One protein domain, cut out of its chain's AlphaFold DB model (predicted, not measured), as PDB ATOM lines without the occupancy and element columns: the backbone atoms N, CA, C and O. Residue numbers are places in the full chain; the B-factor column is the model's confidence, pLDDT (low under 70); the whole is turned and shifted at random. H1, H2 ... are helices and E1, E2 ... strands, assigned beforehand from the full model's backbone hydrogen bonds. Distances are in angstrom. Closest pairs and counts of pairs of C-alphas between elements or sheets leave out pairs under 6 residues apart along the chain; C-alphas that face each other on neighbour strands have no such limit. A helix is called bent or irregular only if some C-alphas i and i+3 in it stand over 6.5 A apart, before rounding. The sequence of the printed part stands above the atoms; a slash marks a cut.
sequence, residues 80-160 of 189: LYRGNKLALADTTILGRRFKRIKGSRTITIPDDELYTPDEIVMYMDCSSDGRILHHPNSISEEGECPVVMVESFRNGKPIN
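What this domain is: This is residues 80 to 160 of the 189 residues of an uncharacterized protein of Sphingobacteriales bacterium (UniProt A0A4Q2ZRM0). A single antiparallel sheet of five strands, strongly twisted and curled like part of a barrel, is drawn out by the long bent hairpin E2-E3, whose turn lies at the opposite end from the E1-E2 turn. One short helix, H1, only grazes the sheet. The printed part has 81 residues, with elements in the order E1 E2 E3 H1 E4 E5; the sheet's order is E1 E2 E3 E4 E5, and the class is mostly strand. The whole is compact, with a radius of gyration of the C-alphas of 13.1 A and spans of 39 by 27 by 22 A.

How they stand to each other: E1, residues 86 to 93, forms a hairpin with E2, residues 96 to 109; N 88 and O 100 are 2.9 A apart. E3, residues 112 to 125, forms a hairpin with E2, N 101 to O 122 being 3.0 A, and completes a meander E1 E2 E3, each strand the antiparallel neighbour of the one before. E2 bends by 73 degrees at residue 103 and E3 by 81 degrees at residue 117. E4, residues 147 to 154, is antiparallel to E3, with N 121 and O 151 2.8 A apart. E5, residues 157 to 159, forms a hairpin with E4, N 159 to O 152 being 2.9 A. E1 and E4 are apart. H1, residues 138 to 142, grazes the sheet with residues 138 to 141; its closest C-alphas to E4 are Ser 140 and Val 147, 5.4 A. Its O i to N i+4 pair is within hydrogen-bond range.

Where its parts are: E1 begins at C-alpha 86 (105.013, 121.227, 95.606) and is 20.0 A long. E2 measures 33.4 A, E3 31.9 A, H1 6.0 A and E4 20.4 A. E5, 6.2 A, ends at C-alpha 159 (89.223, 110.468, 92.083).

The domain as a whole: The C-alphas of Gly 95 and Asp 111 are farthest apart, 42.4 A. The printed part has no cut. The link E3 to H1, 12 residues, is long. Confidence is under 70 at residues 80 to 83, 106 to 117, 128 to 143 and 160.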
ATOM      1  N   LEU A  80     100.544 109.777 106.284       51.28
ATOM      2  CA  LEU A  80     101.909 110.218 106.109       51.28
ATOM      3  C   LEU A  80     102.024 110.685 104.666       51.28
ATOM      4  O   LEU A  80     102.110 109.891 103.731       51.28
ATOM      5  N   TYR A  81     102.003 111.998 104.484       62.88
ATOM      6  CA  TYR A  81     102.317 112.609 103.203       62.88
ATOM      7  C   TYR A  81     103.831 112.595 103.025       62.88
ATOM      8  O   TYR A  81     104.536 113.529 103.411       62.88
ATOM      9  N   ARG A  82     104.342 111.483 102.498       56.53
ATOM     10  CA  ARG A  82     105.755 111.331 102.147       56.53
ATOM     11  C   ARG A  82     105.983 111.796 100.711       56.53
ATOM     12  O   ARG A  82     105.186 111.485  99.827       56.53
ATOM     13  N   GLY A  83     107.087 112.509 100.485       65.44
ATOM     14  CA  GLY A  83     107.557 112.907  99.155       65.44
ATOM     15  C   GLY A  83     107.764 114.412  98.981       65.44
ATOM     16  O   GLY A  83     107.585 115.203  99.908       65.44
ATOM     17  N   ASN A  84     108.156 114.797  97.764       70.44
ATOM     18  CA  ASN A  84     108.359 116.194  97.388       70.44
ATOM     19  C   ASN A  84     107.016 116.930  97.395       70.44
ATOM     20  O   ASN A  84     106.155 116.695  96.547       70.44
ATOM     21  N   LYS A  85     106.845 117.829  98.365       83.81
ATOM     22  CA  LYS A  85     105.709 118.749  98.428       83.81
ATOM     23  C   LYS A  85     105.948 119.867  97.417       83.81
ATOM     24  O   LYS A  85     106.994 120.511  97.441       83.81
ATOM     25  N   LEU A  86     104.976 120.114  96.547       89.62
ATOM     26  CA  LEU A  86     105.013 121.227  95.606       89.62
ATOM     27  C   LEU A  86     103.995 122.278  96.043       89.62
ATOM     28  O   LEU A  86     102.790 122.026  96.021       89.62
ATOM     29  N   ALA A  87     104.474 123.461  96.423       90.25
ATOM     30  CA  ALA A  87     103.598 124.605  96.638       90.25
ATOM     31  C   ALA A  87     102.927 124.985  95.311       90.25
ATOM     32  O   ALA A  87     103.591 125.143  94.286       90.25
ATOM     33  N   LEU A  88     101.605 125.118  95.330       92.56
ATOM     34  CA  LEU A  88     100.832 125.637  94.207       92.56
ATOM     35  C   LEU A  88     100.468 127.097  94.477       92.56
ATOM     36  O   LEU A  88     100.480 127.548  95.620       92.56
ATOM     37  N   ALA A  89     100.089 127.826  93.427       94.25
ATOM     38  CA  ALA A  89      99.555 129.175  93.587       94.25
ATOM     39  C   ALA A  89      98.338 129.174  94.527       94.25
ATOM     40  O   ALA A  89      97.504 128.264  94.467       94.25
ATOM     41  N   ASP A  90      98.204 130.205  95.352       92.31
ATOM     42  CA  ASP A  90      97.021 130.401  96.188       92.31
ATOM     43  C   ASP A  90      95.743 130.476  95.340       92.31
ATOM     44  O   ASP A  90      95.771 130.807  94.153       92.31
ATOM     45  N   THR A  91      94.604 130.165  95.950       90.81
ATOM     46  CA  THR A  91      93.296 130.274  95.293       90.81
ATOM     47  C   THR A  91      92.261 130.887  96.219       90.81
ATOM     48  O   THR A  91      92.406 130.835  97.438       90.81
ATOM     49  N   THR A  92      91.185 131.414  95.642       86.81
ATOM     50  CA  THR A  92      90.022 131.887  96.394       86.81
ATOM     51  C   THR A  92      88.818 131.004  96.091       86.81
ATOM     52  O   THR A  92      88.479 130.813  94.926       86.81
ATOM     53  N   ILE A  93      88.166 130.468  97.122       80.50
ATOM     54  CA  ILE A  93      86.934 129.676  97.001       80.50
ATOM     55  C   ILE A  93      85.889 130.320  97.906       80.50
ATOM     56  O   ILE A  93      86.136 130.512  99.093       80.50
ATOM     57  N   LEU A  94      84.742 130.704  97.337       75.00
ATOM     58  CA  LEU A  94      83.653 131.371  98.068       75.00
ATOM     59  C   LEU A  94      84.113 132.590  98.902       75.00
ATOM     60  O   LEU A  94      83.633 132.823 100.008       75.00
ATOM     61  N   GLY A  95      85.062 133.369  98.373       79.75
ATOM     62  CA  GLY A  95      85.612 134.556  99.041       79.75
ATOM     63  C   GLY A  95      86.669 134.270 100.115       79.75
ATOM     64  O   GLY A  95      87.182 135.213 100.710       79.75
ATOM     65  N   ARG A  96      87.035 133.003 100.347       80.38
ATOM     66  CA  ARG A  96      88.117 132.609 101.261       80.38
ATOM     67  C   ARG A  96      89.384 132.267 100.509       80.38
ATOM     68  O   ARG A  96      89.317 131.607  99.474       80.38
ATOM     69  N   ARG A  97      90.530 132.697 101.034       86.12
ATOM     70  CA  ARG A  97      91.847 132.432 100.450       86.12
ATOM     71  C   ARG A  97      92.421 131.136 101.009       86.12
ATOM     72  O   ARG A  97      92.480 130.955 102.220       86.12
ATOM     73  N   PHE A  98      92.914 130.291 100.115       87.44
ATOM     74  CA  PHE A  98      93.534 129.016 100.435       87.44
ATOM     75  C   PHE A  98      94.958 128.970  99.902       87.44
ATOM     76  O   PHE A  98      95.188 129.227  98.715       87.44
ATOM     77  N   LYS A  99      95.894 128.566 100.764       91.31
ATOM     78  CA  LYS A  99      97.203 128.073 100.323       91.31
ATOM     79  C   LYS A  99      97.032 126.643  99.822       91.31
ATOM     80  O   LYS A  99      96.218 125.892 100.364       91.31
ATOM     81  N   ARG A 100      97.789 126.250  98.798       90.94
ATOM     82  CA  ARG A 100      97.670 124.917  98.193       90.94
ATOM     83  C   ARG A 100      99.004 124.196  98.122       90.94
ATOM     84  O   ARG A 100     100.008 124.780  97.726       90.94
ATOM     85  N   ILE A 101      98.993 122.910  98.452       89.31
ATOM     86  CA  ILE A 101     100.158 122.029  98.327       89.31
ATOM     87  C   ILE A 101      99.747 120.785  97.551       89.31
ATOM     88  O   ILE A 101      98.770 120.126  97.905       89.31
ATOM     89  N   LYS A 102     100.514 120.453  96.512       88.56
ATOM     90  CA  LYS A 102     100.445 119.166  95.823       88.56
ATOM     91  C   LYS A 102     101.429 118.189  96.466       88.56
ATOM     92  O   LYS A 102     102.558 118.563  96.783       88.56
ATOM     93  N   GLY A 103     101.011 116.942  96.630       86.62
ATOM     94  CA  GLY A 103     101.865 115.868  97.131       86.62
ATOM     95  C   GLY A 103     101.338 114.488  96.756       86.62
ATOM     96  O   GLY A 103     100.425 114.360  95.942       86.62
ATOM     97  N   SER A 104     101.910 113.465  97.376       82.50
ATOM     98  CA  SER A 104     101.462 112.074  97.306       82.50
ATOM     99  C   SER A 104     100.911 111.632  98.656       82.50
ATOM    100  O   SER A 104     101.446 111.993  99.709       82.50
ATOM    101  N   ARG A 105      99.832 110.848  98.634       76.31
ATOM    102  CA  ARG A 105      99.254 110.240  99.836       76.31
ATOM    103  C   ARG A 105      99.807 108.834 100.027       76.31
ATOM    104  O   ARG A 105      99.881 108.063  99.081       76.31
ATOM    105  N   THR A 106     100.127 108.474 101.266       69.56
ATOM    106  CA  THR A 106     100.312 107.078 101.676       69.56
ATOM    107  C   THR A 106      99.372 106.803 102.843       69.56
ATOM    108  O   THR A 106      99.289 107.603 103.778       69.56
ATOM    109  N   ILE A 107      98.603 105.715 102.760       65.19
ATOM    110  CA  ILE A 107      97.655 105.320 103.803       65.19
ATOM    111  C   ILE A 107      98.263 104.130 104.536       65.19
ATOM    112  O   ILE A 107      98.294 103.023 104.011       65.19
ATOM    113  N   THR A 108      98.735 104.358 105.755       59.06
ATOM    114  CA  THR A 108      99.132 103.266 106.645       59.06
ATOM    115  C   THR A 108      97.917 102.866 107.470       59.06
ATOM    116  O   THR A 108      97.398 103.676 108.243       59.06
ATOM    117  N   ILE A 109      97.442 101.638 107.285       56.53
ATOM    118  CA  ILE A 109      96.442 101.019 108.155       56.53
ATOM    119  C   ILE A 109      97.237 100.226 109.205       56.53
ATOM    120  O   ILE A 109      98.267  99.651 108.857       56.53
ATOM    121  N   PRO A 110      96.850 100.223 110.493       50.47
ATOM    122  CA  PRO A 110      97.476  99.327 111.461       50.47
ATOM    123  C   PRO A 110      97.451  97.893 110.912       50.47
ATOM    124  O   PRO A 110      96.406  97.447 110.449       50.47
ATOM    125  N   ASP A 111      98.608  97.233 110.921       57.47
ATOM    126  CA  ASP A 111      98.855  95.869 110.427       57.47
ATOM    127  C   ASP A 111      98.980  95.673 108.898       57.47
ATOM    128  O   ASP A 111      99.388  94.591 108.490       57.47
ATOM    129  N   ASP A 112      98.760  96.701 108.063       54.56
ATOM    130  CA  ASP A 112      99.015  96.652 106.609       54.56
ATOM    131  C   ASP A 112      99.424  98.029 106.037       54.56
ATOM    132  O   ASP A 112      98.665  99.008 106.043       54.56
ATOM    133  N   GLU A 113     100.628  98.116 105.461       55.53
ATOM    134  CA  GLU A 113     101.031  99.281 104.666       55.53
ATOM    135  C   GLU A 113     100.398  99.210 103.269       55.53
ATOM    136  O   GLU A 113     100.945  98.611 102.343       55.53
ATOM    137  N   LEU A 114      99.243  99.857 103.086       58.12
ATOM    138  CA  LEU A 114      98.640  99.988 101.764       58.12
ATOM    139  C   LEU A 114      99.211 101.205 101.024       58.12
ATOM    140  O   LEU A 114      98.779 102.351 101.186       58.12
ATOM    141  N   TYR A 115     100.159 100.949 100.126       58.53
ATOM    142  CA  TYR A 115     100.649 101.979  99.221       58.53
ATOM    143  C   TYR A 115      99.645 102.226  98.090       58.53
ATOM    144  O   TYR A 115      99.543 101.447  97.144       58.53
ATOM    145  N   THR A 116      98.915 103.337  98.170       61.59
ATOM    146  CA  THR A 116      98.119 103.834  97.040       61.59
ATOM    147  C   THR A 116      98.790 105.097  96.500       61.59
ATOM    148  O   THR A 116      98.755 106.109  97.198       61.59
ATOM    149  N   PRO A 117      99.423 105.077  95.308       64.88
ATOM    150  CA  PRO A 117     100.090 106.244  94.730       64.88
ATOM    151  C   PRO A 117      99.065 107.225  94.151       64.88
ATOM    152  O   PRO A 117      99.005 107.447  92.943       64.88
ATOM    153  N   ASP A 118      98.230 107.792  95.012       81.06
ATOM    154  CA  ASP A 118      97.322 108.856  94.616       81.06
ATOM    155  C   ASP A 118      98.023 110.203  94.814       81.06
ATOM    156  O   ASP A 118      98.596 110.499  95.872       81.06
ATOM    157  N   GLU A 119      97.978 111.028  93.772       85.62
ATOM    158  CA  GLU A 119      98.347 112.432  93.890       85.62
ATOM    159  C   GLU A 119      97.254 113.148  94.680       85.62
ATOM    160  O   GLU A 119      96.069 112.849  94.539       85.62
ATOM    161  N   ILE A 120      97.630 114.124  95.493       85.25
ATOM    162  CA  ILE A 120      96.673 114.934  96.238       85.25
ATOM    163  C   ILE A 120      96.978 116.417  96.106       85.25
ATOM    164  O   ILE A 120      98.133 116.819  95.947       85.25
ATOM    165  N   VAL A 121      95.937 117.233  96.238       87.62
ATOM    166  CA  VAL A 121      96.040 118.677  96.442       87.62
ATOM    167  C   VAL A 121      95.340 119.022  97.746       87.62
ATOM    168  O   VAL A 121      94.139 118.817  97.897       87.62
ATOM    169  N   MET A 122      96.101 119.544  98.697       85.69
ATOM    170  CA  MET A 122      95.601 120.005  99.988       85.69
ATOM    171  C   MET A 122      95.367 121.505  99.944       85.69
ATOM    172  O   MET A 122      96.202 122.256  99.439       85.69
ATOM    173  N   TYR A 123      94.246 121.926 100.512       86.56
ATOM    174  CA  TYR A 123      93.828 123.312 100.623       86.56
ATOM    175  C   TYR A 123      93.854 123.695 102.098       86.56
ATOM    176  O   TYR A 123      93.150 123.101 102.920       86.56
ATOM    177  N   MET A 124      94.682 124.680 102.426       85.81
ATOM    178  CA  MET A 124      94.854 125.176 103.784       85.81
ATOM    179  C   MET A 124      94.188 126.534 103.930       85.81
ATOM    180  O   MET A 124      94.472 127.448 103.151       85.81
ATOM    181  N   ASP A 125      93.327 126.670 104.935       85.50
ATOM    182  CA  ASP A 125      92.653 127.930 105.243       85.50
ATOM    183  C   ASP A 125      93.396 128.670 106.359       85.50
ATOM    184  O   ASP A 125      93.221 128.393 107.546       85.50
ATOM    185  N   CYS A 126      94.219 129.637 105.960       78.75
ATOM    186  CA  CYS A 126      94.956 130.508 106.878       78.75
ATOM    187  C   CYS A 126      94.111 131.649 107.461       78.75
ATOM    188  O   CYS A 126      94.607 132.418 108.277       78.75
ATOM    189  N   SER A 127      92.873 131.818 106.995       75.62
ATOM    190  CA  SER A 127      91.960 132.859 107.472       75.62
ATOM    191  C   SER A 127      91.060 132.385 108.611       75.62
ATOM    192  O   SER A 127      90.429 133.210 109.270       75.62
ATOM    193  N   SER A 128      90.990 131.071 108.847       63.81
ATOM    194  CA  SER A 128      90.118 130.509 109.872       63.81
ATOM    195  C   SER A 128      90.763 130.557 111.260       63.81
ATOM    196  O   SER A 128      91.896 130.129 111.459       63.81
ATOM    197  N   ASP A 129      89.994 130.998 112.252       60.47
ATOM    198  CA  ASP A 129      90.289 130.909 113.686       60.47
ATOM    199  C   ASP A 129      90.027 129.492 114.250       60.47
ATOM    200  O   ASP A 129      89.664 129.328 115.412       60.47
ATOM    201  N   GLY A 130      90.175 128.451 113.419       52.22
ATOM    202  CA  GLY A 130      89.963 127.052 113.811       52.22
ATOM    203  C   GLY A 130      88.517 126.546 113.703       52.22
ATOM    204  O   GLY A 130      88.201 125.491 114.250       52.22
ATOM    205  N   ARG A 131      87.625 127.265 113.003       54.78
ATOM    206  CA  ARG A 131      86.194 126.905 112.887       54.78
ATOM    207  C   ARG A 131      85.850 125.868 111.817       54.78
ATOM    208  O   ARG A 131      84.732 125.365 111.830       54.78
ATOM    209  N   ILE A 132      86.758 125.546 110.899       59.12
ATOM    210  CA  ILE A 132      86.512 124.537 109.858       59.12
ATOM    211  C   ILE A 132      87.032 123.182 110.343       59.12
ATOM    212  O   ILE A 132      87.993 123.118 111.114       59.12
ATOM    213  N   LEU A 133      86.418 122.086 109.885       60.97
ATOM    214  CA  LEU A 133      87.029 120.771 110.042       60.97
ATOM    215  C   LEU A 133      88.408 120.799 109.419       60.97
ATOM    216  O   LEU A 133      88.557 120.985 108.212       60.97
ATOM    217  N   HIS A 134      89.407 120.608 110.260       62.81
ATOM    218  CA  HIS A 134      90.748 120.364 109.801       62.81
ATOM    219  C   HIS A 134      90.960 118.860 109.741       62.81
ATOM    220  O   HIS A 134      90.558 118.121 110.642       62.81
ATOM    221  N   HIS A 135      91.612 118.410 108.681       61.41
ATOM    222  CA  HIS A 135      92.152 117.069 108.644       61.41
ATOM    223  C   HIS A 135      93.331 117.019 109.627       61.41
ATOM    224  O   HIS A 135      94.299 117.769 109.436       61.41
ATOM    225  N   PRO A 136      93.270 116.178 110.678       56.38
ATOM    226  CA  PRO A 136      94.411 115.953 111.554       56.38
ATOM    227  C   PRO A 136      95.455 115.190 110.743       56.38
ATOM    228  O   PRO A 136      95.345 113.985 110.523       56.38
ATOM    229  N   ASN A 137      96.417 115.918 110.195       63.81
ATOM    230  CA  ASN A 137      97.433 115.360 109.329       63.81
ATOM    231  C   ASN A 137      98.765 116.078 109.560       63.81
ATOM    232  O   ASN A 137      98.779 117.215 110.033       63.81
ATOM    233  N   SER A 138      99.875 115.421 109.219       60.06
ATOM    234  CA  SER A 138     101.213 115.948 109.514       60.06
ATOM    235  C   SER A 138     101.481 117.301 108.850       60.06
ATOM    236  O   SER A 138     102.274 118.083 109.350       60.06
ATOM    237  N   ILE A 139     100.791 117.627 107.752       65.38
ATOM    238  CA  ILE A 139     100.929 118.922 107.076       65.38
ATOM    239  C   ILE A 139     100.191 120.036 107.822       65.38
ATOM    240  O   ILE A 139     100.703 121.146 107.872       65.38
ATOM    241  N   SER A 140      99.039 119.755 108.430       63.91
ATOM    242  CA  SER A 140      98.366 120.679 109.348       63.91
ATOM    243  C   SER A 140      99.185 120.905 110.624       63.91
ATOM    244  O   SER A 140      99.075 121.967 111.221       63.91
ATOM    245  N   GLU A 141      99.969 119.914 111.061       64.62
ATOM    246  CA  GLU A 141     100.836 120.017 112.246       64.62
ATOM    247  C   GLU A 141     102.155 120.753 111.950       64.62
ATOM    248  O   GLU A 141     102.630 121.524 112.779       64.62
ATOM    249  N   GLU A 142     102.739 120.541 110.767       63.75
ATOM    250  CA  GLU A 142     103.951 121.232 110.301       63.75
ATOM    251  C   GLU A 142     103.664 122.634 109.732       63.75
ATOM    252  O   GLU A 142     104.556 123.481 109.668       63.75
ATOM    253  N   GLY A 143     102.444 122.868 109.249       61.84
ATOM    254  CA  GLY A 143     102.025 124.103 108.597       61.84
ATOM    255  C   GLY A 143     101.377 125.096 109.558       61.84
ATOM    256  O   GLY A 143     100.680 124.726 110.492       61.84
ATOM    257  N   GLU A 144     101.529 126.392 109.277       70.50
ATOM    258  CA  GLU A 144     100.885 127.474 110.046       70.50
ATOM    259  C   GLU A 144      99.348 127.482 109.930       70.50
ATOM    260  O   GLU A 144      98.676 128.205 110.664       70.50
ATOM    261  N   CYS A 145      98.781 126.725 108.982       79.19
ATOM    262  CA  CYS A 145      97.365 126.775 108.633       79.19
ATOM    263  C   CYS A 145      96.762 125.366 108.531       79.19
ATOM    264  O   CYS A 145      97.374 124.485 107.921       79.19
ATOM    265  N   PRO A 146      95.533 125.151 109.033       77.88
ATOM    266  CA  PRO A 146      94.873 123.854 108.958       77.88
ATOM    267  C   PRO A 146      94.550 123.456 107.513       77.88
ATOM    268  O   PRO A 146      94.015 124.260 106.745       77.88
ATOM    269  N   VAL A 147      94.791 122.190 107.156       79.25
ATOM    270  CA  VAL A 147      94.254 121.585 105.927       79.25
ATOM    271  C   VAL A 147      92.766 121.324 106.119       79.25
ATOM    272  O   VAL A 147      92.386 120.529 106.975       79.25
ATOM    273  N   VAL A 148      91.925 121.949 105.301       75.69
ATOM    274  CA  VAL A 148      90.459 121.882 105.442       75.69
ATOM    275  C   VAL A 148      89.755 121.199 104.275       75.69
ATOM    276  O   VAL A 148      88.572 120.893 104.374       75.69
ATOM    277  N   MET A 149      90.472 120.961 103.174       79.75
ATOM    278  CA  MET A 149      89.986 120.228 102.008       79.75
ATOM    279  C   MET A 149      91.159 119.506 101.339       79.75
ATOM    280  O   MET A 149      92.263 120.045 101.239       79.75
ATOM    281  N   VAL A 150      90.921 118.279 100.879       79.75
ATOM    282  CA  VAL A 150      91.898 117.460 100.153       79.75
ATOM    283  C   VAL A 150      91.231 116.944  98.894       79.75
ATOM    284  O   VAL A 150      90.184 116.321  98.975       79.75
ATOM    285  N   GLU A 151      91.837 117.161  97.739       83.56
ATOM    286  CA  GLU A 151      91.431 116.543  96.477       83.56
ATOM    287  C   GLU A 151      92.409 115.428  96.141       83.56
ATOM    288  O   GLU A 151      93.612 115.608  96.311       83.56
ATOM    289  N   SER A 152      91.908 114.283  95.680       82.56
ATOM    290  CA  SER A 152      92.741 113.153  95.259       82.56
ATOM    291  C   SER A 152      92.674 112.978  93.747       82.56
ATOM    292  O   SER A 152      91.638 113.231  93.129       82.56
ATOM    293  N   PHE A 153      93.761 112.505  93.148       83.88
ATOM    294  CA  PHE A 153      93.895 112.279  91.717       83.88
ATOM    295  C   PHE A 153      94.615 110.958  91.447       83.88
ATOM    296  O   PHE A 153      95.588 110.607  92.112       83.88
ATOM    297  N   ARG A 154      94.154 110.239  90.422       81.94
ATOM    298  CA  ARG A 154      94.795 109.033  89.891       81.94
ATOM    299  C   ARG A 154      94.990 109.206  88.403       81.94
ATOM    300  O   ARG A 154      94.026 109.449  87.677       81.94
ATOM    301  N   ASN A 155      96.232 109.077  87.947       83.50
ATOM    302  CA  ASN A 155      96.596 109.277  86.542       83.50
ATOM    303  C   ASN A 155      96.100 110.638  86.008       83.50
ATOM    304  O   ASN A 155      95.506 110.717  84.934       83.50
ATOM    305  N   GLY A 156      96.262 111.697  86.815       82.12
ATOM    306  CA  GLY A 156      95.831 113.064  86.499       82.12
ATOM    307  C   GLY A 156      94.316 113.303  86.516       82.12
ATOM    308  O   GLY A 156      93.882 114.435  86.315       82.12
ATOM    309  N   LYS A 157      93.496 112.276  86.762       80.75
ATOM    310  CA  LYS A 157      92.039 112.409  86.861       80.75
ATOM    311  C   LYS A 157      91.624 112.527  88.322       80.75
ATOM    312  O   LYS A 157      92.126 111.745  89.130       80.75
ATOM    313  N   PRO A 158      90.713 113.451  88.675       77.94
ATOM    314  CA  PRO A 158      90.191 113.522  90.028       77.94
ATOM    315  C   PRO A 158      89.514 112.195  90.366       77.94
ATOM    316  O   PRO A 158      88.696 111.681  89.600       77.94
ATOM    317  N   ILE A 159      89.883 111.632  91.507       73.00
ATOM    318  CA  ILE A 159      89.223 110.468  92.083       73.00
ATOM    319  C   ILE A 159      88.494 110.942  93.323       73.00
ATOM    320  O   ILE A 159      89.078 111.536  94.231       73.00
ATOM    321  N   ASN A 160      87.195 110.682  93.356       60.81
ATOM    322  CA  ASN A 160      86.405 111.020  94.519       60.81
ATOM    323  C   ASN A 160      86.481 109.859  95.514       60.81
ATOM    324  O   ASN A 160      85.617 108.990  95.554       60.81
TER     325      ASN A 160